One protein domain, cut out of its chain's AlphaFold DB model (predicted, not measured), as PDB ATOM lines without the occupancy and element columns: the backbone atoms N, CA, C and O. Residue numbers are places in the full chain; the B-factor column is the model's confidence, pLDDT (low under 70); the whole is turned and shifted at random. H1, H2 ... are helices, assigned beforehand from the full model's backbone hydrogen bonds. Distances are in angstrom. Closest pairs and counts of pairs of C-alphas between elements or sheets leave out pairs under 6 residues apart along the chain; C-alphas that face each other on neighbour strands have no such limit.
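AT A GLANCE: This is residues 147 to 340 of the 341 residues of an uncharacterized protein of Gammaproteobacteria bacterium (UniProt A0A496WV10). This is an elongated stack of helices laid across its longest axis, each packed at a shallow tilt on its neighbour in the row H3, H5, H8, H9, H10, H11. A triangle of H1, H2 and H3 makes one end, and H10, H11 and H12 make the other; H6, with short H4 between it and H3, packs on the side of H8, and short H7 sits beside H9. The printed part has 194 residues with twelve named helices, H1 to H12 in order along the chain, and no named strand; its class is all helix. It is compact, with a radius of gyration of the C-alphas of 18.4 A, and spans 54 by 33 by 28 A.

IN THESE COORDINATES: H1, residues 147 to 155, begins at C-alpha 147 (23.405, 33.741, 97.516) and is 12.6 A long. H2, residues 159 to 172, and H3, residues 178 to 191, are each 19.9 A long. H4 is residues 198 to 202. H5, residues 216 to 227, is 16.3 A long, and H6, residues 236 to 247, is 16.1 A. H7 is residues 252 to 255. H8, residues 258 to 270, is 19.1 A long and has the centre nearest to the mean of the C-alphas, at 3.5 A; its C-alpha 258 is at (6.864, 31.142, 115.002). H9, residues 274 to 287, is 20.2 A long, and H10, residues 292 to 304, is 18.5 A. H11, residues 308 to 323, is the longest helix by residues, at 22.5 A. H12, residues 329 to 336, ends at C-alpha 336 (8.434, 7.784, 126.697).

HOW THE PARTS SIT: H1 and H2 form a helical hairpin and touch, closest at the C-alphas of Ala 150 and Ala 162, 4.0 A apart, with a shallow tilt of 7 degrees, opposite ways. H2 and H3 form another hairpin, closest at the C-alphas of Phe 170 and Tyr 181, 6.6 A apart. H3 is the hub, touching H1, H2, H4 and H5; its closest C-alphas with H5 are those of Ala 187 and Leu 222, 5.1 A apart, with a shallow tilt of 31 degrees, the same way. H4 touches H6, closest at the C-alphas of Gln 202 and Arg 242, 6.3 A apart. H5 and H8 touch at a shallow tilt of 5 degrees, the same way, closest at the C-alphas of Val 216 and Ile 260, 5.7 A apart. H6 touches H8, closest at the C-alphas of Ala 240 and Glu 268, 6.9 A apart. H7 and H9 only just touch, with 3 pairs of C-alphas within 8 A, the closest being Tyr 252 and Tyr 283 at 7.3 A. H8, H9 and H10 form an up and down bundle, each running against the one before; the closest C-alphas of H8 and H9, Ala 265 and Ala 277, are 4.2 A apart. H10 and H11 form a hairpin, closest at the C-alphas of Ser 302 and Arg 311, 5.2 A apart. H12 touches residues 292 to 296 of H10, closest at the C-alphas of Leu 296 and Leu 335, 7.1 A apart. H1 and H12 are apart. In each helix but H7, which is too short for such a pair, every O i to N i+4 pair is within hydrogen-bond range.

THE WHOLE: The C-alphas farthest apart, those of Asp 160 and Gln 323, are 55.0 A apart. The printed part has no cut. The link from H4 to H5, residues 203 to 215, is long; those from H3 to H4 and from H5 to H6 are short, and the others are tight. The mean pLDDT of the printed part is 93.3, and no printed residue is under 70.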
ATOM      1  N   THR A 147      23.402  34.339  96.165       95.69
ATOM      2  CA  THR A 147      23.405  33.741  97.516       95.69
ATOM      3  C   THR A 147      24.104  32.378  97.539       95.69
ATOM      4  O   THR A 147      24.931  32.123  98.416       95.69
ATOM      5  N   ASP A 148      23.835  31.525  96.550       95.69
ATOM      6  CA  ASP A 148      24.480  30.215  96.414       95.69
ATOM      7  C   ASP A 148      25.984  30.343  96.173       95.69
ATOM      8  O   ASP A 148      26.783  29.626  96.778       95.69
ATOM      9  N   MET A 149      26.383  31.298  95.332       97.75
ATOM     10  CA  MET A 149      27.791  31.579  95.075       97.75
ATOM     11  C   MET A 149      28.501  32.172  96.293       97.75
ATOM     12  O   MET A 149      29.650  31.822  96.550       97.75
ATOM     13  N   ALA A 150      27.819  33.000  97.089       97.62
ATOM     14  CA  ALA A 150      28.353  33.481  98.359       97.62
ATOM     15  C   ALA A 150      28.660  32.315  99.312       97.62
ATOM     16  O   ALA A 150      29.766  32.224  99.845       97.62
ATOM     17  N   ALA A 151      27.714  31.384  99.464       96.06
ATOM     18  CA  ALA A 151      27.905  30.189 100.281       96.06
ATOM     19  C   ALA A 151      29.006  29.271  99.720       96.06
ATOM     20  O   ALA A 151      29.816  28.745 100.479       96.06
ATOM     21  N   HIS A 152      29.078  29.107  98.396       97.00
ATOM     22  CA  HIS A 152      30.139  28.338  97.746       97.00
ATOM     23  C   HIS A 152      31.529  28.940  98.005       97.00
ATOM     24  O   HIS A 152      32.452  28.220  98.378       97.00
ATOM     25  N   MET A 153      31.673  30.260  97.879       97.50
ATOM     26  CA  MET A 153      32.933  30.959  98.154       97.50
ATOM     27  C   MET A 153      33.348  30.869  99.624       97.50
ATOM     28  O   MET A 153      34.536  30.717  99.910       97.50
ATOM     29  N   ALA A 154      32.385  30.897 100.549       96.06
ATOM     30  CA  ALA A 154      32.652  30.663 101.965       96.06
ATOM     31  C   ALA A 154      33.135  29.225 102.224       96.06
ATOM     32  O   ALA A 154      34.133  29.044 102.914       96.06
ATOM     33  N   ARG A 155      32.536  28.211 101.580       94.19
ATOM     34  CA  ARG A 155      33.023  26.816 101.648       94.19
ATOM     35  C   ARG A 155      34.458  26.650 101.139       94.19
ATOM     36  O   ARG A 155      35.176  25.770 101.603       94.19
ATOM     37  N   LEU A 156      34.889  27.496 100.202       95.50
ATOM     38  CA  LEU A 156      36.272  27.545  99.714       95.50
ATOM     39  C   LEU A 156      37.221  28.344 100.632       95.50
ATOM     40  O   LEU A 156      38.407  28.452 100.329       95.50
ATOM     41  N   GLY A 157      36.721  28.920 101.730       94.69
ATOM     42  CA  GLY A 157      37.486  29.742 102.674       94.69
ATOM     43  C   GLY A 157      37.699  31.194 102.233       94.69
ATOM     44  O   GLY A 157      38.410  31.943 102.898       94.69
ATOM     45  N   SER A 158      37.095  31.624 101.122       95.50
ATOM     46  CA  SER A 158      37.282  32.965 100.559       95.50
ATOM     47  C   SER A 158      36.172  33.917 101.011       95.50
ATOM     48  O   SER A 158      35.211  34.171 100.274       95.50
ATOM     49  N   ILE A 159      36.318  34.486 102.210       94.44
ATOM     50  CA  ILE A 159      35.296  35.368 102.788       94.44
ATOM     51  C   ILE A 159      35.064  36.654 101.980       94.44
ATOM     52  O   ILE A 159      33.920  37.078 101.838       94.44
ATOM     53  N   ASP A 160      36.102  37.248 101.388       95.88
ATOM     54  CA  ASP A 160      35.953  38.485 100.606       95.88
ATOM     55  C   ASP A 160      35.069  38.264  99.373       95.88
ATOM     56  O   ASP A 160      34.151  39.039  99.099       95.88
ATOM     57  N   ALA A 161      35.287  37.150  98.666       96.88
ATOM     58  CA  ALA A 161      34.435  36.748  97.552       96.88
ATOM     59  C   ALA A 161      33.016  36.394  98.028       96.88
ATOM     60  O   ALA A 161      32.039  36.791  97.392       96.88
ATOM     61  N   ALA A 162      32.881  35.701  99.164       97.38
ATOM     62  CA  ALA A 162      31.577  35.385  99.738       97.38
ATOM     63  C   ALA A 162      30.771  36.657 100.050       97.38
ATOM     64  O   ALA A 162      29.604  36.768  99.670       97.38
ATOM     65  N   ARG A 163      31.408  37.657 100.666       96.44
ATOM     66  CA  ARG A 163      30.805  38.964 100.956       96.44
ATOM     67  C   ARG A 163      30.468  39.742  99.698       96.44
ATOM     68  O   ARG A 163      29.394  40.336  99.649       96.44
ATOM     69  N   HIS A 164      31.325  39.698  98.680       97.31
ATOM     70  CA  HIS A 164      31.046  40.317  97.385       97.31
ATOM     71  C   HIS A 164      29.732  39.792  96.788       97.31
ATOM     72  O   HIS A 164      28.834  40.578  96.486       97.31
ATOM     73  N   TYR A 165      29.577  38.470  96.682       97.75
ATOM     74  CA  TYR A 165      28.347  37.873  96.156       97.75
ATOM     75  C   TYR A 165      27.148  38.056  97.102       97.75
ATOM     76  O   TYR A 165      26.036  38.293  96.638       97.75
ATOM     77  N   SER A 166      27.355  38.034  98.421       97.19
ATOM     78  CA  SER A 166      26.296  38.293  99.409       97.19
ATOM     79  C   SER A 166      25.754  39.724  99.323       97.19
ATOM     80  O   SER A 166      24.539  39.929  99.402       97.19
ATOM     81  N   ALA A 167      26.639  40.708  99.137       97.00
ATOM     82  CA  ALA A 167      26.274  42.105  98.908       97.00
ATOM     83  C   ALA A 167      25.558  42.258  97.565       97.00
ATOM     84  O   ALA A 167      24.507  42.887  97.492       97.00
ATOM     85  N   ARG A 168      26.055  41.583  96.522       96.81
ATOM     86  CA  ARG A 168      25.402  41.582  95.215       96.81
ATOM     87  C   ARG A 168      23.982  41.023  95.274       96.81
ATOM     88  O   ARG A 168      23.093  41.601  94.656       96.81
ATOM     89  N   ALA A 169      23.765  39.939  96.024       96.31
ATOM     90  CA  ALA A 169      22.437  39.386  96.275       96.31
ATOM     91  C   ALA A 169      21.524  40.424  96.948       96.31
ATOM     92  O   ALA A 169      20.395  40.623  96.506       96.31
ATOM     93  N   PHE A 170      22.025  41.131  97.963       95.88
ATOM     94  CA  PHE A 170      21.269  42.187  98.634       95.88
ATOM     95  C   PHE A 170      20.896  43.334  97.678       95.88
ATOM     96  O   PHE A 170      19.730  43.719  97.627       95.88
ATOM     97  N   ASP A 171      21.837  43.803  96.852       95.62
ATOM     98  CA  ASP A 171      21.623  44.909  95.906       95.62
ATOM     99  C   ASP A 171      20.547  44.613  94.849       95.62
ATOM    100  O   ASP A 171      19.827  45.512  94.415       95.62
ATOM    101  N   VAL A 172      20.453  43.358  94.394       93.69
ATOM    102  CA  VAL A 172      19.456  42.942  93.388       93.69
ATOM    103  C   VAL A 172      18.121  42.545  94.013       93.69
ATOM    104  O   VAL A 172      17.109  42.436  93.311       93.69
ATOM    105  N   SER A 173      18.098  42.318  95.326       91.00
ATOM    106  CA  SER A 173      16.895  41.908  96.031       91.00
ATOM    107  C   SER A 173      15.876  43.040  96.093       91.00
ATOM    108  O   SER A 173      16.178  44.178  96.437       91.00
ATOM    109  N   LYS A 174      14.615  42.710  95.812       85.44
ATOM    110  CA  LYS A 174      13.496  43.661  95.916       85.44
ATOM    111  C   LYS A 174      12.870  43.692  97.311       85.44
ATOM    112  O   LYS A 174      12.057  44.572  97.583       85.44
ATOM    113  N   SER A 175      13.173  42.711  98.162       86.75
ATOM    114  CA  SER A 175      12.442  42.479  99.416       86.75
ATOM    115  C   SER A 175      13.306  42.063 100.601       86.75
ATOM    116  O   SER A 175      12.776  41.947 101.706       86.75
ATOM    117  N   GLU A 176      14.593  41.778 100.398       90.50
ATOM    118  CA  GLU A 176      15.473  41.393 101.500       90.50
ATOM    119  C   GLU A 176      15.638  42.548 102.492       90.50
ATOM    120  O   GLU A 176      15.879  43.696 102.114       90.50
ATOM    121  N   ARG A 177      15.501  42.236 103.783       91.12
ATOM    122  CA  ARG A 177      15.744  43.201 104.854       91.12
ATOM    123  C   ARG A 177      17.227  43.229 105.186       91.12
ATOM    124  O   ARG A 177      17.913  42.215 105.120       91.12
ATOM    125  N   ILE A 178      17.703  44.385 105.634       92.06
ATOM    126  CA  ILE A 178      19.107  44.548 106.018       92.06
ATOM    127  C   ILE A 178      19.541  43.581 107.127       92.06
ATOM    128  O   ILE A 178      20.643  43.056 107.066       92.06
ATOM    129  N   ASP A 179      18.671  43.286 108.092       92.88
ATOM    130  CA  ASP A 179      18.973  42.336 109.167       92.88
ATOM    131  C   ASP A 179      19.056  40.883 108.656       92.88
ATOM    132  O   ASP A 179      19.822  40.099 109.205       92.88
ATOM    133  N   ASP A 180      18.344  40.521 107.576       93.81
ATOM    134  CA  ASP A 180      18.501  39.206 106.931       93.81
ATOM    135  C   ASP A 180      19.848  39.104 106.201       93.81
ATOM    136  O   ASP A 180      20.519  38.075 106.282       93.81
ATOM    137  N   TYR A 181      20.266  40.184 105.535       94.44
ATOM    138  CA  TYR A 181      21.590  40.284 104.919       94.44
ATOM    139  C   TYR A 181      22.711  40.184 105.964       94.44
ATOM    140  O   TYR A 181      23.648  39.406 105.786       94.44
ATOM    141  N   LEU A 182      22.594  40.914 107.078       93.88
ATOM    142  CA  LEU A 182      23.556  40.850 108.181       93.88
ATOM    143  C   LEU A 182      23.592  39.453 108.805       93.88
ATOM    144  O   LEU A 182      24.667  38.920 109.065       93.88
ATOM    145  N   LEU A 183      22.433  38.819 108.990       94.81
ATOM    146  CA  LEU A 183      22.356  37.443 109.473       94.81
ATOM    147  C   LEU A 183      23.026  36.453 108.508       94.81
ATOM    148  O   LEU A 183      23.709  35.532 108.959       94.81
ATOM    149  N   ARG A 184      22.886  36.656 107.190       95.44
ATOM    150  CA  ARG A 184      23.624  35.885 106.178       95.44
ATOM    151  C   ARG A 184      25.132  36.119 106.289       95.44
ATOM    152  O   ARG A 184      25.872  35.143 106.248       95.44
ATOM    153  N   ASP A 185      25.600  37.357 106.462       94.69
ATOM    154  CA  ASP A 185      27.034  37.645 106.661       94.69
ATOM    155  C   ASP A 185      27.596  36.954 107.916       94.69
ATOM    156  O   ASP A 185      28.697  36.401 107.872       94.69
ATOM    157  N   LEU A 186      26.823  36.896 109.007       94.69
ATOM    158  CA  LEU A 186      27.196  36.144 110.211       94.69
ATOM    159  C   LEU A 186      27.327  34.641 109.930       94.69
ATOM    160  O   LEU A 186      28.302  34.027 110.362       94.69
ATOM    161  N   ALA A 187      26.390  34.056 109.176       95.19
ATOM    162  CA  ALA A 187      26.459  32.651 108.770       95.19
ATOM    163  C   ALA A 187      27.680  32.364 107.881       95.19
ATOM    164  O   ALA A 187      28.411  31.412 108.138       95.19
ATOM    165  N   LEU A 188      27.958  33.223 106.894       95.50
ATOM    166  CA  LEU A 188      29.140  33.100 106.030       95.50
ATOM    167  C   LEU A 188      30.450  33.245 106.819       95.50
ATOM    168  O   LEU A 188      31.405  32.516 106.567       95.50
ATOM    169  N   SER A 189      30.492  34.153 107.796       93.50
ATOM    170  CA  SER A 189      31.665  34.338 108.661       93.50
ATOM    171  C   SER A 189      31.890  33.123 109.572       93.50
ATOM    172  O   SER A 189      33.032  32.717 109.785       93.50
ATOM    173  N   CYS A 190      30.809  32.503 110.062       93.44
ATOM    174  CA  CYS A 190      30.871  31.244 110.803       93.44
ATOM    175  C   CYS A 190      31.383  30.091 109.916       93.44
ATOM    176  O   CYS A 190      32.241  29.336 110.358       93.44
ATOM    177  N   GLU A 191      30.959  29.996 108.652       93.38
ATOM    178  CA  GLU A 191      31.422  28.951 107.713       93.38
ATOM    179  C   GLU A 191      32.950  28.972 107.520       93.38
ATOM    180  O   GLU A 191      33.593  27.925 107.481       93.38
ATOM    181  N   VAL A 192      33.549  30.168 107.449       93.38
ATOM    182  CA  VAL A 192      35.005  30.360 107.283       93.38
ATOM    183  C   VAL A 192      35.751  30.361 108.634       93.38
ATOM    184  O   VAL A 192      36.977  30.444 108.671       93.38
ATOM    185  N   ASN A 193      35.032  30.251 109.758       89.62
ATOM    186  CA  ASN A 193      35.554  30.381 111.123       89.62
ATOM    187  C   ASN A 193      36.327  31.700 111.359       89.62
ATOM    188  O   ASN A 193      37.329  31.740 112.076       89.62
ATOM    189  N   GLU A 194      35.856  32.794 110.750       87.00
ATOM    190  CA  GLU A 194      36.358  34.140 111.034       87.00
ATOM    191  C   GLU A 194      35.894  34.577 112.430       87.00
ATOM    192  O   GLU A 194      34.760  34.329 112.844       87.00
ATOM    193  N   THR A 195      36.759  35.280 113.161       83.56
ATOM    194  CA  THR A 195      36.377  35.924 114.420       83.56
ATOM    195  C   THR A 195      35.347  37.017 114.148       83.56
ATOM    196  O   THR A 195      35.670  38.082 113.613       83.56
ATOM    197  N   VAL A 196      34.100  36.768 114.537       80.31
ATOM    198  CA  VAL A 196      33.023  37.753 114.442       80.31
ATOM    199  C   VAL A 196      33.116  38.701 115.633       80.31
ATOM    200  O   VAL A 196      32.927  38.296 116.778       80.31
ATOM    201  N   LEU A 197      33.406  39.974 115.359       77.69
ATOM    202  CA  LEU A 197      33.348  41.033 116.363       77.69
ATOM    203  C   LEU A 197      31.905  41.211 116.861       77.69
ATOM    204  O   LEU A 197      30.946  41.104 116.090       77.69
ATOM    205  N   SER A 198      31.752  41.479 118.158       75.88
ATOM    206  CA  SER A 198      30.438  41.555 118.805       75.88
ATOM    207  C   SER A 198      29.562  42.689 118.268       75.88
ATOM    208  O   SER A 198      28.339  42.567 118.230       75.88
ATOM    209  N   ASP A 199      30.168  43.763 117.770       80.56
ATOM    210  CA  ASP A 199      29.482  44.889 117.134       80.56
ATOM    211  C   ASP A 199      28.590  44.469 115.950       80.56
ATOM    212  O   ASP A 199      27.497  45.022 115.776       80.56
ATOM    213  N   ARG A 200      28.995  43.451 115.177       84.88
ATOM    214  CA  ARG A 200      28.270  43.020 113.974       84.88
ATOM    215  C   ARG A 200      26.878  42.505 114.298       84.88
ATOM    216  O   ARG A 200      25.907  42.971 113.702       84.88
ATOM    217  N   PHE A 201      26.745  41.598 115.267       89.62
ATOM    218  CA  PHE A 201      25.422  41.099 115.648       89.62
ATOM    219  C   PHE A 201      24.655  42.081 116.539       89.62
ATOM    220  O   PHE A 201      23.427  42.096 116.485       89.62
ATOM    221  N   GLN A 202      25.330  42.959 117.290       90.44
ATOM    222  CA  GLN A 202      24.658  44.006 118.079       90.44
ATOM    223  C   GLN A 202      23.896  45.021 117.212       90.44
ATOM    224  O   GLN A 202      22.975  45.676 117.697       90.44
ATOM    225  N   SER A 203      24.224  45.128 115.923       88.50
ATOM    226  CA  SER A 203      23.487  45.974 114.976       88.50
ATOM    227  C   SER A 203      22.127  45.400 114.535       88.50
ATOM    228  O   SER A 203      21.281  46.154 114.044       88.50
ATOM    229  N   LEU A 204      21.881  44.099 114.750       92.06
ATOM    230  CA  LEU A 204      20.656  43.423 114.310       92.06
ATOM    231  C   LEU A 204      19.420  44.002 114.995       92.06
ATOM    232  O   LEU A 204      19.370  44.068 116.221       92.06
ATOM    233  N   GLY A 205      18.403  44.389 114.232       87.88
ATOM    234  CA  GLY A 205      17.146  44.924 114.768       87.88
ATOM    235  C   GLY A 205      17.213  46.375 115.238       87.88
ATOM    236  O   GLY A 205      16.256  46.858 115.838       87.88
ATOM    237  N   VAL A 206      18.306  47.095 114.944       88.50
ATOM    238  CA  VAL A 206      18.393  48.550 115.172       88.50
ATOM    239  C   VAL A 206      17.608  49.326 114.111       88.50
ATOM    240  O   VAL A 206      16.937  50.301 114.435       88.50
ATOM    241  N   LYS A 207      17.672  48.905 112.838       84.31
ATOM    242  CA  LYS A 207      17.011  49.616 111.727       84.31
ATOM    243  C   LYS A 207      15.522  49.283 111.600       84.31
ATOM    244  O   LYS A 207      14.732  50.183 111.348       84.31
ATOM    245  N   ASN A 208      15.146  48.015 111.777       82.56
ATOM    246  CA  ASN A 208      13.767  47.537 111.626       82.56
ATOM    247  C   ASN A 208      13.270  46.869 112.912       82.56
ATOM    248  O   ASN A 208      13.075  45.657 112.953       82.56
ATOM    249  N   ALA A 209      13.047  47.653 113.968       82.12
ATOM    250  CA  ALA A 209      12.698  47.125 115.290       82.12
ATOM    251  C   ALA A 209      11.370  46.337 115.331       82.12
ATOM    252  O   ALA A 209      11.215  45.443 116.159       82.12
ATOM    253  N   GLU A 210      10.404  46.647 114.461       84.56
ATOM    254  CA  GLU A 210       9.105  45.955 114.433       84.56
ATOM    255  C   GLU A 210       9.193  44.536 113.879       84.56
ATOM    256  O   GLU A 210       8.490  43.657 114.363       84.56
ATOM    257  N   ARG A 211      10.041  44.300 112.872       86.06
ATOM    258  CA  ARG A 211      10.233  42.974 112.273       86.06
ATOM    259  C   ARG A 211      11.665  42.814 111.759       86.06
ATOM    260  O   ARG A 211      11.879  42.915 110.547       86.06
ATOM    261  N   PRO A 212      12.629  42.576 112.666       86.88
ATOM    262  CA  PRO A 212      14.050  42.554 112.332       86.88
ATOM    263  C   PRO A 212      14.383  41.460 111.318       86.88
ATOM    264  O   PRO A 212      14.748  41.740 110.183       86.88
ATOM    265  N   ILE A 213      14.169  40.197 111.695       90.19
ATOM    266  CA  ILE A 213      14.579  39.033 110.904       90.19
ATOM    267  C   ILE A 213      13.350  38.395 110.250       90.19
ATOM    268  O   ILE A 213      12.390  38.002 110.921       90.19
ATOM    269  N   SER A 214      13.387  38.259 108.925       88.62
ATOM    270  CA  SER A 214      12.390  37.518 108.135       88.62
ATOM    271  C   SER A 214      12.834  36.099 107.830       88.62
ATOM    272  O   SER A 214      11.993  35.206 107.692       88.62
ATOM    273  N   SER A 215      14.137  35.911 107.629       91.88
ATOM    274  CA  SER A 215      14.691  34.717 107.012       91.88
ATOM    275  C   SER A 215      14.844  33.592 108.030       91.88
ATOM    276  O   SER A 215      15.901  33.396 108.629       91.88
ATOM    277  N   VAL A 216      13.768  32.816 108.199       93.25
ATOM    278  CA  VAL A 216      13.747  31.615 109.052       93.25
ATOM    279  C   VAL A 216      14.872  30.656 108.683       93.25
ATOM    280  O   VAL A 216      15.550  30.143 109.566       93.25
ATOM    281  N   GLN A 217      15.085  30.441 107.385       92.44
ATOM    282  CA  GLN A 217      16.081  29.494 106.901       92.44
ATOM    283  C   GLN A 217      17.503  29.929 107.265       92.44
ATOM    284  O   GLN A 217      18.276  29.109 107.748       92.44
ATOM    285  N   THR A 218      17.840  31.210 107.084       94.25
ATOM    286  CA  THR A 218      19.189  31.717 107.396       94.25
ATOM    287  C   THR A 218      19.466  31.643 108.894       94.25
ATOM    288  O   THR A 218      20.532  31.174 109.289       94.25
ATOM    289  N   LEU A 219      18.489  32.018 109.734       96.12
ATOM    290  CA  LEU A 219      18.628  31.878 111.186       96.12
ATOM    291  C   LEU A 219      18.813  30.416 111.587       96.12
ATOM    292  O   LEU A 219      19.688  30.108 112.387       96.12
ATOM    293  N   HIS A 220      18.000  29.520 111.028       95.94
ATOM    294  CA  HIS A 220      18.065  28.100 111.339       95.94
ATOM    295  C   HIS A 220      19.423  27.488 110.964       95.94
ATOM    296  O   HIS A 220      19.990  26.742 111.761       95.94
ATOM    297  N   VAL A 221      19.962  27.832 109.788       94.94
ATOM    298  CA  VAL A 221      21.300  27.399 109.355       94.94
ATOM    299  C   VAL A 221      22.367  27.899 110.324       94.94
ATOM    300  O   VAL A 221      23.137  27.082 110.823       94.94
ATOM    301  N   LEU A 222      22.371  29.196 110.658       95.88
ATOM    302  CA  LEU A 222      23.334  29.745 111.615       95.88
ATOM    303  C   LEU A 222      23.229  29.038 112.971       95.88
ATOM    304  O   LEU A 222      24.233  28.558 113.479       95.88
ATOM    305  N   VAL A 223      22.022  28.913 113.535       96.75
ATOM    306  CA  VAL A 223      21.809  28.217 114.815       96.75
ATOM    307  C   VAL A 223      22.383  26.806 114.765       96.75
ATOM    308  O   VAL A 223      23.126  26.436 115.667       96.75
ATOM    309  N   ARG A 224      22.106  26.041 113.705       95.94
ATOM    310  CA  ARG A 224      22.637  24.683 113.555       95.94
ATOM    311  C   ARG A 224      24.167  24.660 113.536       95.94
ATOM    312  O   ARG A 224      24.762  23.857 114.242       95.94
ATOM    313  N   MET A 225      24.806  25.575 112.807       94.62
ATOM    314  CA  MET A 225      26.270  25.696 112.798       94.62
ATOM    315  C   MET A 225      26.834  26.014 114.192       94.62
ATOM    316  O   MET A 225      27.873  25.475 114.579       94.62
ATOM    317  N   LEU A 226      26.144  26.856 114.969       94.31
ATOM    318  CA  LEU A 226      26.536  27.166 116.348       94.31
ATOM    319  C   LEU A 226      26.368  25.957 117.281       94.31
ATOM    320  O   LEU A 226      27.226  25.736 118.138       94.31
ATOM    321  N   GLN A 227      25.307  25.166 117.101       94.75
ATOM    322  CA  GLN A 227      25.072  23.930 117.857       94.75
ATOM    323  C   GLN A 227      26.115  22.854 117.554       94.75
ATOM    324  O   GLN A 227      26.656  22.250 118.477       94.75
ATOM    325  N   ASP A 228      26.442  22.672 116.275       93.69
ATOM    326  CA  ASP A 228      27.422  21.688 115.798       93.69
ATOM    327  C   ASP A 228      28.876  22.124 116.082       93.69
ATOM    328  O   ASP A 228      29.830  21.449 115.696       93.69
ATOM    329  N   ASN A 229      29.064  23.253 116.778       90.94
ATOM    330  CA  ASN A 229      30.360  23.838 117.108       90.94
ATOM    331  C   ASN A 229      31.234  24.141 115.870       90.94
ATOM    332  O   ASN A 229      32.460  24.144 115.973       90.94
ATOM    333  N   ALA A 230      30.614  24.424 114.718       90.69
ATOM    334  CA  ALA A 230      31.304  24.618 113.440       90.69
ATOM    335  C   ALA A 230      32.228  25.850 113.431       90.69
ATOM    336  O   ALA A 230      33.276  25.829 112.793       90.69
ATOM    337  N   CYS A 231      31.878  26.894 114.190       91.75
ATOM    338  CA  CYS A 231      32.712  28.080 114.392       91.75
ATOM    339  C   CYS A 231      32.978  28.324 115.888       91.75
ATOM    340  O   CYS A 231      32.179  28.965 116.580       91.75
ATOM    341  N   PRO A 232      34.078  27.782 116.443       90.38
ATOM    342  CA  PRO A 232      34.428  27.953 117.855       90.38
ATOM    343  C   PRO A 232      34.715  29.404 118.257       90.38
ATOM    344  O   PRO A 232      34.508  29.763 119.410       90.38
ATOM    345  N   ALA A 233      35.176  30.236 117.318       87.75
ATOM    346  CA  ALA A 233      35.519  31.634 117.577       87.75
ATOM    347  C   ALA A 233      34.301  32.577 117.650       87.75
ATOM    348  O   ALA A 233      34.452  33.750 117.985       87.75
ATOM    349  N   PHE A 234      33.105  32.092 117.309       91.56
ATOM    350  CA  PHE A 234      31.886  32.893 117.308       91.56
ATOM    351  C   PHE A 234      31.332  33.051 118.730       91.56
ATOM    352  O   PHE A 234      31.116  32.060 119.429       91.56
ATOM    353  N   ASP A 235      31.032  34.286 119.145       92.19
ATOM    354  CA  ASP A 235      30.411  34.577 120.445       92.19
ATOM    355  C   ASP A 235      28.924  34.175 120.461       92.19
ATOM    356  O   ASP A 235      28.014  34.975 120.219       92.19
ATOM    357  N   ARG A 236      28.674  32.889 120.732       92.56
ATOM    358  CA  ARG A 236      27.323  32.300 120.778       92.56
ATOM    359  C   ARG A 236      26.475  32.897 121.886       92.56
ATOM    360  O   ARG A 236      25.280  33.100 121.698       92.56
ATOM    361  N   THR A 237      27.099  33.168 123.027       93.50
ATOM    362  CA  THR A 237      26.447  33.743 124.201       93.50
ATOM    363  C   THR A 237      26.001  35.172 123.942       93.50
ATOM    364  O   THR A 237      24.828  35.473 124.139       93.50
ATOM    365  N   GLY A 238      26.879  36.023 123.404       94.25
ATOM    366  CA  GLY A 238      26.534  37.398 123.057       94.25
ATOM    367  C   GLY A 238      25.495  37.475 121.938       94.25
ATOM    368  O   GLY A 238      24.595  38.316 121.992       94.25
ATOM    369  N   PHE A 239      25.556  36.569 120.956       95.38
ATOM    370  CA  PHE A 239      24.511  36.461 119.937       95.38
ATOM    371  C   PHE A 239      23.158  36.064 120.545       95.38
ATOM    372  O   PHE A 239      22.153  36.710 120.250       95.38
ATOM    373  N   ALA A 240      23.124  35.058 121.426       96.50
ATOM    374  CA  ALA A 240      21.908  34.656 122.134       96.50
ATOM    375  C   ALA A 240      21.347  35.798 122.998       96.50
ATOM    376  O   ALA A 240      20.159  36.098 122.904       96.50
ATOM    377  N   ASP A 241      22.199  36.524 123.730       96.12
ATOM    378  CA  ASP A 241      21.800  37.702 124.514       96.12
ATOM    379  C   ASP A 241      21.181  38.790 123.625       96.12
ATOM    380  O   ASP A 241      20.164  39.401 123.969       96.12
ATOM    381  N   ARG A 242      21.744  39.014 122.429       95.12
ATOM    382  CA  ARG A 242      21.155  39.941 121.458       95.12
ATOM    383  C   ARG A 242      19.791  39.460 120.966       95.12
ATOM    384  O   ARG A 242      18.870  40.272 120.880       95.12
ATOM    385  N   MET A 243      19.644  38.177 120.646       96.25
ATOM    386  CA  MET A 243      18.363  37.616 120.209       96.25
ATOM    387  C   MET A 243      17.308  37.687 121.319       96.25
ATOM    388  O   MET A 243      16.156  38.026 121.034       96.25
ATOM    389  N   ALA A 244      17.690  37.442 122.574       96.19
ATOM    390  CA  ALA A 244      16.823  37.594 123.739       96.19
ATOM    391  C   ALA A 244      16.320  39.037 123.852       96.19
ATOM    392  O   ALA A 244      15.112  39.264 123.896       96.19
ATOM    393  N   ASN A 245      17.216  40.020 123.751       94.06
ATOM    394  CA  ASN A 245      16.844  41.435 123.794       94.06
ATOM    395  C   ASN A 245      15.878  41.852 122.674       94.06
ATOM    396  O   ASN A 245      15.054  42.741 122.881       94.06
ATOM    397  N   ILE A 246      15.961  41.233 121.495       92.94
ATOM    398  CA  ILE A 246      15.084  41.552 120.361       92.94
ATOM    399  C   ILE A 246      13.720  40.855 120.477       92.94
ATOM    400  O   ILE A 246      12.693  41.474 120.193       92.94
ATOM    401  N   PHE A 247      13.710  39.567 120.830       95.19
ATOM    402  CA  PHE A 247      12.544  38.695 120.657       95.19
ATOM    403  C   PHE A 247      11.836  38.315 121.962       95.19
ATOM    404  O   PHE A 247      10.653  37.984 121.914       95.19
ATOM    405  N   LEU A 248      12.502  38.381 123.121       94.44
ATOM    406  CA  LEU A 248      11.870  38.181 124.432       94.44
ATOM    407  C   LEU A 248      11.262  39.495 124.947       94.44
ATOM    408  O   LEU A 248      11.642  40.020 125.988       94.44
ATOM    409  N   GLN A 249      10.338  40.049 124.161       90.81
ATOM    410  CA  GLN A 249       9.662  41.325 124.412       90.81
ATOM    411  C   GLN A 249       8.140  41.142 124.434       90.81
ATOM    412  O   GLN A 249       7.607  40.171 123.897       90.81
ATOM    413  N   ALA A 250       7.413  42.096 125.022       87.31
ATOM    414  CA  ALA A 250       5.952  42.023 125.135       87.31
ATOM    415  C   ALA A 250       5.227  42.017 123.772       87.31
ATOM    416  O   ALA A 250       4.147  41.445 123.647       87.31
ATOM    417  N   ASP A 251       5.824  42.618 122.741       88.38
ATOM    418  CA  ASP A 251       5.293  42.721 121.378       88.38
ATOM    419  C   ASP A 251       5.741  41.565 120.453       88.38
ATOM    420  O   ASP A 251       5.717  41.692 119.231       88.38
ATOM    421  N   TYR A 252       6.108  40.403 121.010       86.38
ATOM    422  CA  TYR A 252       6.664  39.258 120.270       86.38
ATOM    423  C   TYR A 252       5.825  38.786 119.059       86.38
ATOM    424  O   TYR A 252       6.383  38.329 118.057       86.38
ATOM    425  N   LEU A 253       4.494  38.918 119.089       86.56
ATOM    426  CA  LEU A 253       3.615  38.457 118.002       86.56
ATOM    427  C   LEU A 253       3.865  39.166 116.659       86.56
ATOM    428  O   LEU A 253       3.686  38.557 115.604       86.56
ATOM    429  N   SER A 254       4.279  40.436 116.671       85.25
ATOM    430  CA  SER A 254       4.566  41.194 115.441       85.25
ATOM    431  C   SER A 254       6.016  41.038 114.965       85.25
ATOM    432  O   SER A 254       6.287  41.216 113.772       85.25
ATOM    433  N   LYS A 255       6.930  40.635 115.862       87.50
ATOM    434  CA  LYS A 255       8.385  40.610 115.627       87.50
ATOM    435  C   LYS A 255       8.854  39.586 114.612       87.50
ATOM    436  O   LYS A 255       9.789  39.856 113.859       87.50
ATOM    437  N   ALA A 256       8.277  38.386 114.615       91.62
ATOM    438  CA  ALA A 256       8.800  37.278 113.824       91.62
ATOM    439  C   ALA A 256       7.785  36.156 113.604       91.62
ATOM    440  O   ALA A 256       6.770  36.052 114.281       91.62
ATOM    441  N   SER A 257       8.090  35.282 112.642       93.56
ATOM    442  CA  SER A 257       7.334  34.038 112.466       93.56
ATOM    443  C   SER A 257       7.601  33.056 113.621       93.56
ATOM    444  O   SER A 257       8.704  33.080 114.175       93.56
ATOM    445  N   PRO A 258       6.686  32.111 113.914       94.88
ATOM    446  CA  PRO A 258       6.864  31.142 115.002       94.88
ATOM    447  C   PRO A 258       8.179  30.352 114.897       94.88
ATOM    448  O   PRO A 258       8.852  30.096 115.890       94.88
ATOM    449  N   ASN A 259       8.613  30.016 113.679       95.50
ATOM    450  CA  ASN A 259       9.827  29.225 113.462       95.50
ATOM    451  C   ASN A 259      11.129  29.936 113.876       95.50
ATOM    452  O   ASN A 259      12.132  29.260 114.113       95.50
ATOM    453  N   ILE A 260      11.122  31.270 113.984       95.94
ATOM    454  CA  ILE A 260      12.246  32.027 114.553       95.94
ATOM    455  C   ILE A 260      12.373  31.694 116.040       95.94
ATOM    456  O   ILE A 260      13.434  31.252 116.466       95.94
ATOM    457  N   TYR A 261      11.275  31.787 116.794       97.06
ATOM    458  CA  TYR A 261      11.227  31.440 118.219       97.06
ATOM    459  C   TYR A 261      11.639  29.990 118.465       97.06
ATOM    460  O   TYR A 261      12.450  29.720 119.343       97.06
ATOM    461  N   PHE A 262      11.167  29.057 117.631       96.75
ATOM    462  CA  PHE A 262      11.597  27.661 117.721       96.75
ATOM    463  C   PHE A 262      13.114  27.505 117.510       96.75
ATOM    464  O   PHE A 262      13.769  26.794 118.265       96.75
ATOM    465  N   SER A 263      13.690  28.187 116.515       97.06
ATOM    466  CA  SER A 263      15.136  28.126 116.254       97.06
ATOM    467  C   SER A 263      15.950  28.754 117.392       97.06
ATOM    468  O   SER A 263      16.994  28.227 117.762       97.06
ATOM    469  N   LEU A 264      15.460  29.837 117.995       97.56
ATOM    470  CA  LEU A 264      16.109  30.475 119.144       97.56
ATOM    471  C   LEU A 264      16.016  29.623 120.416       97.56
ATOM    472  O   LEU A 264      17.002  29.516 121.139       97.56
ATOM    473  N   ALA A 265      14.899  28.927 120.648       97.69
ATOM    474  CA  ALA A 265      14.793  27.953 121.739       97.69
ATOM    475  C   ALA A 265      15.840  26.834 121.611       97.69
ATOM    476  O   ALA A 265      16.451  26.417 122.592       97.69
ATOM    477  N   VAL A 266      16.065  26.366 120.382       96.56
ATOM    478  CA  VAL A 266      17.060  25.340 120.051       96.56
ATOM    479  C   VAL A 266      18.493  25.847 120.299       96.56
ATOM    480  O   VAL A 266      19.312  25.110 120.856       96.56
ATOM    481  N   LEU A 267      18.782  27.113 119.976       96.94
ATOM    482  CA  LEU A 267      20.049  27.764 120.328       96.94
ATOM    483  C   LEU A 267      20.249  27.825 121.850       96.94
ATOM    484  O   LEU A 267      21.260  27.337 122.350       96.94
ATOM    485  N   GLU A 268      19.282  28.370 122.587       98.00
ATOM    486  CA  GLU A 268      19.382  28.536 124.045       98.00
ATOM    487  C   GLU A 268      19.511  27.194 124.775       98.00
ATOM    488  O   GLU A 268      20.268  27.078 125.741       98.00
ATOM    489  N   ASN A 269      18.861  26.144 124.261       96.56
ATOM    490  CA  ASN A 269      19.039  24.782 124.755       96.56
ATOM    491  C   ASN A 269      20.496  24.310 124.650       96.56
ATOM    492  O   ASN A 269      21.047  23.786 125.615       96.56
ATOM    493  N   SER A 270      21.147  24.536 123.503       95.44
ATOM    494  CA  SER A 270      22.558  24.155 123.321       95.44
ATOM    495  C   SER A 270      23.508  24.917 124.252       95.44
ATOM    496  O   SER A 270      24.566  24.410 124.621       95.44
ATOM    497  N   LEU A 271      23.099  26.112 124.687       96.25
ATOM    498  CA  LEU A 271      23.820  26.945 125.644       96.25
ATOM    499  C   LEU A 271      23.439  26.653 127.104       96.25
ATOM    500  O   LEU A 271      23.947  27.325 127.997       96.25
ATOM    501  N   HIS A 272      22.578  25.659 127.357       96.50
ATOM    502  CA  HIS A 272      22.065  25.300 128.687       96.50
ATOM    503  C   HIS A 272      21.333  26.459 129.395       96.50
ATOM    504  O   HIS A 272      21.219  26.499 130.620       96.50
ATOM    505  N   ARG A 273      20.807  27.416 128.622       97.38
ATOM    506  CA  ARG A 273      20.056  28.586 129.101       97.38
ATOM    507  C   ARG A 273      18.559  28.285 129.085       97.38
ATOM    508  O   ARG A 273      17.780  28.853 128.320       97.38
ATOM    509  N   TYR A 274      18.164  27.337 129.930       97.50
ATOM    510  CA  TYR A 274      16.831  26.734 129.890       97.50
ATOM    511  C   TYR A 274      15.683  27.720 130.145       97.50
ATOM    512  O   TYR A 274      14.603  27.525 129.598       97.50
ATOM    513  N   GLU A 275      15.902  28.795 130.910       97.19
ATOM    514  CA  GLU A 275      14.882  29.830 131.143       97.19
ATOM    515  C   GLU A 275      14.500  30.567 129.850       97.19
ATOM    516  O   GLU A 275      13.317  30.650 129.510       97.19
ATOM    517  N   ASN A 276      15.494  31.024 129.080       97.69
ATOM    518  CA  ASN A 276      15.263  31.654 127.778       97.69
ATOM    519  C   ASN A 276      14.679  30.649 126.780       97.69
ATOM    520  O   ASN A 276      13.737  30.970 126.054       97.69
ATOM    521  N   ALA A 277      15.208  29.420 126.762       97.69
ATOM    522  CA  ALA A 277      14.718  28.367 125.878       97.69
ATOM    523  C   ALA A 277      13.227  28.077 126.119       97.69
ATOM    524  O   ALA A 277      12.442  28.005 125.171       97.69
ATOM    525  N   TYR A 278      12.825  27.995 127.389       97.81
ATOM    526  CA  TYR A 278      11.434  27.852 127.800       97.81
ATOM    527  C   TYR A 278      10.579  29.045 127.340       97.81
ATOM    528  O   TYR A 278       9.531  28.838 126.728       97.81
ATOM    529  N   ALA A 279      11.032  30.285 127.561       97.56
ATOM    530  CA  ALA A 279      10.293  31.487 127.159       97.56
ATOM    531  C   ALA A 279      10.046  31.547 125.639       97.56
ATOM    532  O   ALA A 279       8.940  31.852 125.187       97.56
ATOM    533  N   TYR A 280      11.047  31.179 124.837       98.06
ATOM    534  CA  TYR A 280      10.895  31.080 123.387       98.06
ATOM    535  C   TYR A 280       9.867  30.024 122.963       98.06
ATOM    536  O   TYR A 280       9.102  30.257 122.020       98.06
ATOM    537  N   VAL A 281       9.821  28.876 123.644       97.56
ATOM    538  CA  VAL A 281       8.823  27.834 123.359       97.56
ATOM    539  C   VAL A 281       7.412  28.286 123.727       97.56
ATOM    540  O   VAL A 281       6.490  28.007 122.960       97.56
ATOM    541  N   GLU A 282       7.234  29.027 124.823       96.50
ATOM    542  CA  GLU A 282       5.930  29.611 125.173       96.50
ATOM    543  C   GLU A 282       5.408  30.525 124.064       96.50
ATOM    544  O   GLU A 282       4.264  30.396 123.612       96.50
ATOM    545  N   TYR A 283       6.264  31.417 123.563       96.94
ATOM    546  CA  TYR A 283       5.898  32.304 122.461       96.94
ATOM    547  C   TYR A 283       5.585  31.510 121.192       96.94
ATOM    548  O   TYR A 283       4.562  31.754 120.547       96.94
ATOM    549  N   PHE A 284       6.402  30.504 120.864       97.19
ATOM    550  CA  PHE A 284       6.144  29.606 119.739       97.19
ATOM    551  C   PHE A 284       4.771  28.923 119.837       97.19
ATOM    552  O   PHE A 284       4.001  28.965 118.877       97.19
ATOM    553  N   LEU A 285       4.450  28.319 120.984       96.75
ATOM    554  CA  LEU A 285       3.190  27.608 121.196       96.75
ATOM    555  C   LEU A 285       1.984  28.545 121.230       96.75
ATOM    556  O   LEU A 285       0.918  28.149 120.774       96.75
ATOM    557  N   THR A 286       2.146  29.798 121.654       95.81
ATOM    558  CA  THR A 286       1.060  30.789 121.577       95.81
ATOM    559  C   THR A 286       0.632  31.039 120.128       95.81
ATOM    560  O   THR A 286      -0.556  31.157 119.835       95.81
ATOM    561  N   MET A 287       1.587  31.063 119.194       95.31
ATOM    562  CA  MET A 287       1.307  31.236 117.763       95.31
ATOM    563  C   MET A 287       1.043  29.919 117.021       95.31
ATOM    564  O   MET A 287       0.531  29.922 115.902       95.31
ATOM    565  N   SER A 288       1.447  28.781 117.582       96.12
ATOM    566  CA  SER A 288       1.276  27.454 116.979       96.12
ATOM    567  C   SER A 288       0.864  26.413 118.030       96.12
ATOM    568  O   SER A 288       1.630  25.478 118.289       96.12
ATOM    569  N   PRO A 289      -0.357  26.519 118.601       94.69
ATOM    570  CA  PRO A 289      -0.763  25.737 119.775       94.69
ATOM    571  C   PRO A 289      -0.777  24.229 119.544       94.69
ATOM    572  O   PRO A 289      -0.504  23.462 120.453       94.69
ATOM    573  N   HIS A 290      -1.050  23.792 118.314       93.25
ATOM    574  CA  HIS A 290      -1.135  22.373 117.946       93.25
ATOM    575  C   HIS A 290       0.205  21.777 117.487       93.25
ATOM    576  O   HIS A 290       0.250  20.684 116.919       93.25
ATOM    577  N   SER A 291       1.318  22.492 117.671       95.88
ATOM    578  CA  SER A 291       2.620  22.003 117.231       95.88
ATOM    579  C   SER A 291       3.174  20.949 118.193       95.88
ATOM    580  O   SER A 291       3.736  21.283 119.235       95.88
ATOM    581  N   LYS A 292       3.103  19.674 117.795       94.94
ATOM    582  CA  LYS A 292       3.635  18.529 118.560       94.94
ATOM    583  C   LYS A 292       5.104  18.692 118.962       94.94
ATOM    584  O   LYS A 292       5.458  18.484 120.117       94.94
ATOM    585  N   ARG A 293       5.958  19.162 118.042       94.25
ATOM    586  CA  ARG A 293       7.369  19.473 118.348       94.25
ATOM    587  C   ARG A 293       7.521  20.564 119.413       94.25
ATOM    588  O   ARG A 293       8.445  20.495 120.211       94.25
ATOM    589  N   GLY A 294       6.631  21.560 119.433       95.56
ATOM    590  CA  GLY A 294       6.632  22.611 120.450       95.56
ATOM    591  C   GLY A 294       6.215  22.069 121.808       95.56
ATOM    592  O   GLY A 294       6.873  22.358 122.796       95.56
ATOM    593  N   MET A 295       5.180  21.224 121.838       96.62
ATOM    594  CA  MET A 295       4.708  20.557 123.055       96.62
ATOM    595  C   MET A 295       5.792  19.665 123.670       96.62
ATOM    596  O   MET A 295       6.060  19.760 124.863       96.62
ATOM    597  N   LEU A 296       6.472  18.854 122.852       96.38
ATOM    598  CA  LEU A 296       7.596  18.027 123.304       96.38
ATOM    599  C   LEU A 296       8.770  18.874 123.815       96.38
ATOM    600  O   LEU A 296       9.386  18.530 124.821       96.38
ATOM    601  N   MET A 297       9.061  20.002 123.161       96.06
ATOM    602  CA  MET A 297      10.098  20.928 123.621       96.06
ATOM    603  C   MET A 297       9.707  21.605 124.947       96.06
ATOM    604  O   MET A 297      10.537  21.727 125.845       96.06
ATOM    605  N   LYS A 298       8.435  21.998 125.109       96.69
ATOM    606  CA  LYS A 298       7.912  22.550 126.368       96.69
ATOM    607  C   LYS A 298       8.005  21.520 127.483       96.69
ATOM    608  O   LYS A 298       8.501  21.847 128.552       96.69
ATOM    609  N   LEU A 299       7.615  20.273 127.211       96.62
ATOM    610  CA  LEU A 299       7.760  19.161 128.147       96.62
ATOM    611  C   LEU A 299       9.211  19.017 128.625       96.62
ATOM    612  O   LEU A 299       9.447  18.954 129.831       96.62
ATOM    613  N   HIS A 300      10.167  19.018 127.691       95.81
ATOM    614  CA  HIS A 300      11.591  18.957 128.012       95.81
ATOM    615  C   HIS A 300      12.004  20.079 128.974       95.81
ATOM    616  O   HIS A 300      12.536  19.806 130.051       95.81
ATOM    617  N   PHE A 301      11.708  21.336 128.638       96.88
ATOM    618  CA  PHE A 301      12.128  22.466 129.466       96.88
ATOM    619  C   PHE A 301      11.371  22.567 130.792       96.88
ATOM    620  O   PHE A 301      11.990  22.883 131.805       96.88
ATOM    621  N   SER A 302      10.075  22.247 130.838       96.06
ATOM    622  CA  SER A 302       9.318  22.177 132.095       96.06
ATOM    623  C   SER A 302       9.882  21.098 133.025       96.06
ATOM    624  O   SER A 302       9.943  21.311 134.236       96.06
ATOM    625  N   ALA A 303      10.345  19.965 132.482       94.50
ATOM    626  CA  ALA A 303      11.011  18.930 133.269       94.50
ATOM    627  C   ALA A 303      12.363  19.410 133.820       94.50
ATOM    628  O   ALA A 303      12.608  19.267 135.018       94.50
ATOM    629  N   VAL A 304      13.205  20.020 132.978       94.88
ATOM    630  CA  VAL A 304      14.537  20.520 133.371       94.88
ATOM    631  C   VAL A 304      14.448  21.659 134.394       94.88
ATOM    632  O   VAL A 304      15.220  21.688 135.348       94.88
ATOM    633  N   LEU A 305      13.484  22.571 134.240       96.44
ATOM    634  CA  LEU A 305      13.274  23.708 135.146       96.44
ATOM    635  C   LEU A 305      12.496  23.346 136.425       96.44
ATOM    636  O   LEU A 305      12.239  24.220 137.249       96.44
ATOM    637  N   GLY A 306      12.074  22.089 136.595       94.31
ATOM    638  CA  GLY A 306      11.310  21.658 137.771       94.31
ATOM    639  C   GLY A 306       9.875  22.201 137.835       94.31
ATOM    640  O   GLY A 306       9.266  22.208 138.904       94.31
ATOM    641  N   LYS A 307       9.301  22.626 136.704       94.56
ATOM    642  CA  LYS A 307       7.911  23.100 136.597       94.56
ATOM    643  C   LYS A 307       6.945  21.916 136.518       94.56
ATOM    644  O   LYS A 307       6.439  21.572 135.450       94.56
ATOM    645  N   LEU A 308       6.741  21.251 137.656       92.88
ATOM    646  CA  LEU A 308       6.040  19.962 137.736       92.88
ATOM    647  C   LEU A 308       4.597  20.011 137.217       92.88
ATOM    648  O   LEU A 308       4.184  19.075 136.534       92.88
ATOM    649  N   ASP A 309       3.858  21.081 137.511       94.06
ATOM    650  CA  ASP A 309       2.450  21.206 137.116       94.06
ATOM    651  C   ASP A 309       2.311  21.280 135.594       94.06
ATOM    652  O   ASP A 309       1.657  20.432 134.985       94.06
ATOM    653  N   GLU A 310       3.035  22.207 134.964       94.00
ATOM    654  CA  GLU A 310       3.057  22.356 133.506       94.00
ATOM    655  C   GLU A 310       3.592  21.104 132.801       94.00
ATOM    656  O   GLU A 310       3.104  20.715 131.741       94.00
ATOM    657  N   ARG A 311       4.602  20.447 133.390       93.94
ATOM    658  CA  ARG A 311       5.138  19.184 132.872       93.94
ATOM    659  C   ARG A 311       4.047  18.115 132.840       93.94
ATOM    660  O   ARG A 311       3.879  17.447 131.823       93.94
ATOM    661  N   ASN A 312       3.323  17.935 133.943       94.38
ATOM    662  CA  ASN A 312       2.282  16.913 134.047       94.38
ATOM    663  C   ASN A 312       1.098  17.217 133.116       94.38
ATOM    664  O   ASN A 312       0.577  16.300 132.480       94.38
ATOM    665  N   GLU A 313       0.717  18.489 132.985       94.75
ATOM    666  CA  GLU A 313      -0.296  18.941 132.024       94.75
ATOM    667  C   GLU A 313       0.115  18.626 130.576       94.75
ATOM    668  O   GLU A 313      -0.674  18.094 129.787       94.75
ATOM    669  N   MET A 314       1.379  18.886 130.231       94.31
ATOM    670  CA  MET A 314       1.903  18.601 128.898       94.31
ATOM    671  C   MET A 314       1.958  17.096 128.612       94.31
ATOM    672  O   MET A 314       1.602  16.670 127.512       94.31
ATOM    673  N   ILE A 315       2.344  16.280 129.600       95.31
ATOM    674  CA  ILE A 315       2.304  14.813 129.493       95.31
ATOM    675  C   ILE A 315       0.876  14.336 129.218       95.31
ATOM    676  O   ILE A 315       0.676  13.549 128.294       95.31
ATOM    677  N   ALA A 316      -0.111  14.815 129.981       95.50
ATOM    678  CA  ALA A 316      -1.509  14.433 129.784       95.50
ATOM    679  C   ALA A 316      -1.987  14.775 128.362       95.50
ATOM    680  O   ALA A 316      -2.529  13.916 127.667       95.50
ATOM    681  N   THR A 317      -1.680  15.986 127.893       94.94
ATOM    682  CA  THR A 317      -2.028  16.450 126.541       94.94
ATOM    683  C   THR A 317      -1.393  15.577 125.451       94.94
ATOM    684  O   THR A 317      -2.055  15.181 124.491       94.94
ATOM    685  N   LEU A 318      -0.107  15.241 125.590       95.31
ATOM    686  CA  LEU A 318       0.614  14.412 124.620       95.31
ATOM    687  C   LEU A 318       0.141  12.950 124.624       95.31
ATOM    688  O   LEU A 318       0.066  12.342 123.557       95.31
ATOM    689  N   LEU A 319      -0.227  12.397 125.783       95.31
ATOM    690  CA  LEU A 319      -0.818  11.058 125.885       95.31
ATOM    691  C   LEU A 319      -2.191  10.982 125.211       95.31
ATOM    692  O   LEU A 319      -2.491   9.992 124.546       95.31
ATOM    693  N   GLU A 320      -3.017  12.023 125.327       95.38
ATOM    694  CA  GLU A 320      -4.283  12.079 124.592       95.38
ATOM    695  C   GLU A 320      -4.074  12.100 123.072       95.38
ATOM    696  O   GLU A 320      -4.816  11.439 122.342       95.38
ATOM    697  N   LEU A 321      -3.074  12.839 122.581       93.88
ATOM    698  CA  LEU A 321      -2.711  12.839 121.158       93.88
ATOM    699  C   LEU A 321      -2.189  11.469 120.708       93.88
ATOM    700  O   LEU A 321      -2.495  11.021 119.602       93.88
ATOM    701  N   ASP A 322      -1.440  10.776 121.565       93.25
ATOM    702  CA  ASP A 322      -0.961   9.424 121.277       93.25
ATOM    703  C   ASP A 322      -2.115   8.422 121.134       93.25
ATOM    704  O   ASP A 322      -2.151   7.649 120.172       93.25
ATOM    705  N   GLN A 323      -3.105   8.490 122.032       93.69
ATOM    706  CA  GLN A 323      -4.305   7.642 121.990       93.69
ATOM    707  C   GLN A 323      -5.135   7.848 120.718       93.69
ATOM    708  O   GLN A 323      -5.743   6.900 120.219       93.69
ATOM    709  N   ARG A 324      -5.141   9.066 120.166       94.06
ATOM    710  CA  ARG A 324      -5.805   9.389 118.889       94.06
ATOM    711  C   ARG A 324      -5.010   8.928 117.663       94.06
ATOM    712  O   ARG A 324      -5.546   8.938 116.560       94.06
ATOM    713  N   GLY A 325      -3.761   8.497 117.843       91.81
ATOM    714  CA  GLY A 325      -2.866   8.115 116.750       91.81
ATOM    715  C   GLY A 325      -2.181   9.300 116.064       91.81
ATOM    716  O   GLY A 325      -1.617   9.125 114.986       91.81
ATOM    717  N   ASP A 326      -2.189  10.484 116.682       92.81
ATOM    718  CA  ASP A 326      -1.672  11.717 116.078       92.81
ATOM    719  C   ASP A 326      -0.145  11.873 116.230       92.81
ATOM    720  O   ASP A 326       0.466  12.718 115.565       92.81
ATOM    721  N   LEU A 327       0.498  11.067 117.086       92.75
ATOM    722  CA  LEU A 327       1.952  11.062 117.272       92.75
ATOM    723  C   LEU A 327       2.663  10.090 116.320       92.75
ATOM    724  O   LEU A 327       2.294   8.923 116.171       92.75
ATOM    725  N   THR A 328       3.757  10.562 115.729       94.25
ATOM    726  CA  THR A 328       4.709   9.734 114.978       94.25
ATOM    727  C   THR A 328       5.530   8.851 115.917       94.25
ATOM    728  O   THR A 328       5.650   9.125 117.108       94.25
ATOM    729  N   VAL A 329       6.164   7.806 115.376       92.19
ATOM    730  CA  VAL A 329       6.996   6.875 116.163       92.19
ATOM    731  C   VAL A 329       8.092   7.602 116.957       92.19
ATOM    732  O   VAL A 329       8.266   7.324 118.139       92.19
ATOM    733  N   GLY A 330       8.784   8.570 116.347       90.75
ATOM    734  CA  GLY A 330       9.831   9.342 117.030       90.75
ATOM    735  C   GLY A 330       9.292  10.256 118.137       90.75
ATOM    736  O   GLY A 330       9.914  10.394 119.190       90.75
ATOM    737  N   GLU A 331       8.106  10.841 117.946       94.06
ATOM    738  CA  GLU A 331       7.440  11.656 118.974       94.06
ATOM    739  C   GLU A 331       7.034  10.798 120.184       94.06
ATOM    740  O   GLU A 331       7.254  11.210 121.322       94.06
ATOM    741  N   LYS A 332       6.532   9.577 119.950       92.88
ATOM    742  CA  LYS A 332       6.207   8.612 121.017       92.88
ATOM    743  C   LYS A 332       7.444   8.192 121.805       92.88
ATOM    744  O   LYS A 332       7.413   8.181 123.031       92.88
ATOM    745  N   GLN A 333       8.540   7.885 121.106       92.62
ATOM    746  CA  GLN A 333       9.819   7.556 121.742       92.62
ATOM    747  C   GLN A 333      10.325   8.712 122.607       92.62
ATOM    748  O   GLN A 333      10.774   8.487 123.723       92.62
ATOM    749  N   THR A 334      10.195   9.949 122.124       92.25
ATOM    750  CA  THR A 334      10.584  11.139 122.892       92.25
ATOM    751  C   THR A 334       9.718  11.310 124.139       92.25
ATOM    752  O   THR A 334      10.252  11.586 125.207       92.25
ATOM    753  N   LEU A 335       8.397  11.123 124.030       93.94
ATOM    754  CA  LEU A 335       7.480  11.191 125.171       93.94
ATOM    755  C   LEU A 335       7.796  10.119 126.226       93.94
ATOM    756  O   LEU A 335       7.780  10.423 127.417       93.94
ATOM    757  N   ALA A 336       8.122   8.896 125.799       92.81
ATOM    758  CA  ALA A 336       8.434   7.784 126.697       92.81
ATOM    759  C   ALA A 336       9.593   8.100 127.660       92.81
ATOM    760  O   ALA A 336       9.508   7.753 128.837       92.81
ATOM    761  N   LEU A 337      10.599   8.863 127.209       92.31
ATOM    762  CA  LEU A 337      11.732   9.299 128.040       92.31
ATOM    763  C   LEU A 337      11.322  10.120 129.274       92.31
ATOM    764  O   LEU A 337      12.089  10.209 130.224       92.31
ATOM    765  N   TYR A 338      10.135  10.734 129.264       90.88
ATOM    766  CA  TYR A 338       9.612  11.525 130.387       90.88
ATOM    767  C   TYR A 338       8.594  10.761 131.244       90.88
ATOM    768  O   TYR A 338       8.141  11.279 132.266       90.88
ATOM    769  N   LEU A 339       8.201   9.559 130.815       89.12
ATOM    770  CA  LEU A 339       7.311   8.661 131.554       89.12
ATOM    771  C   LEU A 339       8.101   7.641 132.380       89.12
ATOM    772  O   LEU A 339       7.626   7.200 133.430       89.12
ATOM    773  N   GLU A 340       9.290   7.271 131.904       73.62
ATOM    774  CA  GLU A 340      10.230   6.408 132.613       73.62
ATOM    775  C   GLU A 340      10.817   7.171 133.815       73.62
ATOM    776  O   GLU A 340      11.361   8.264 133.670       73.62
TER     777      GLU A 340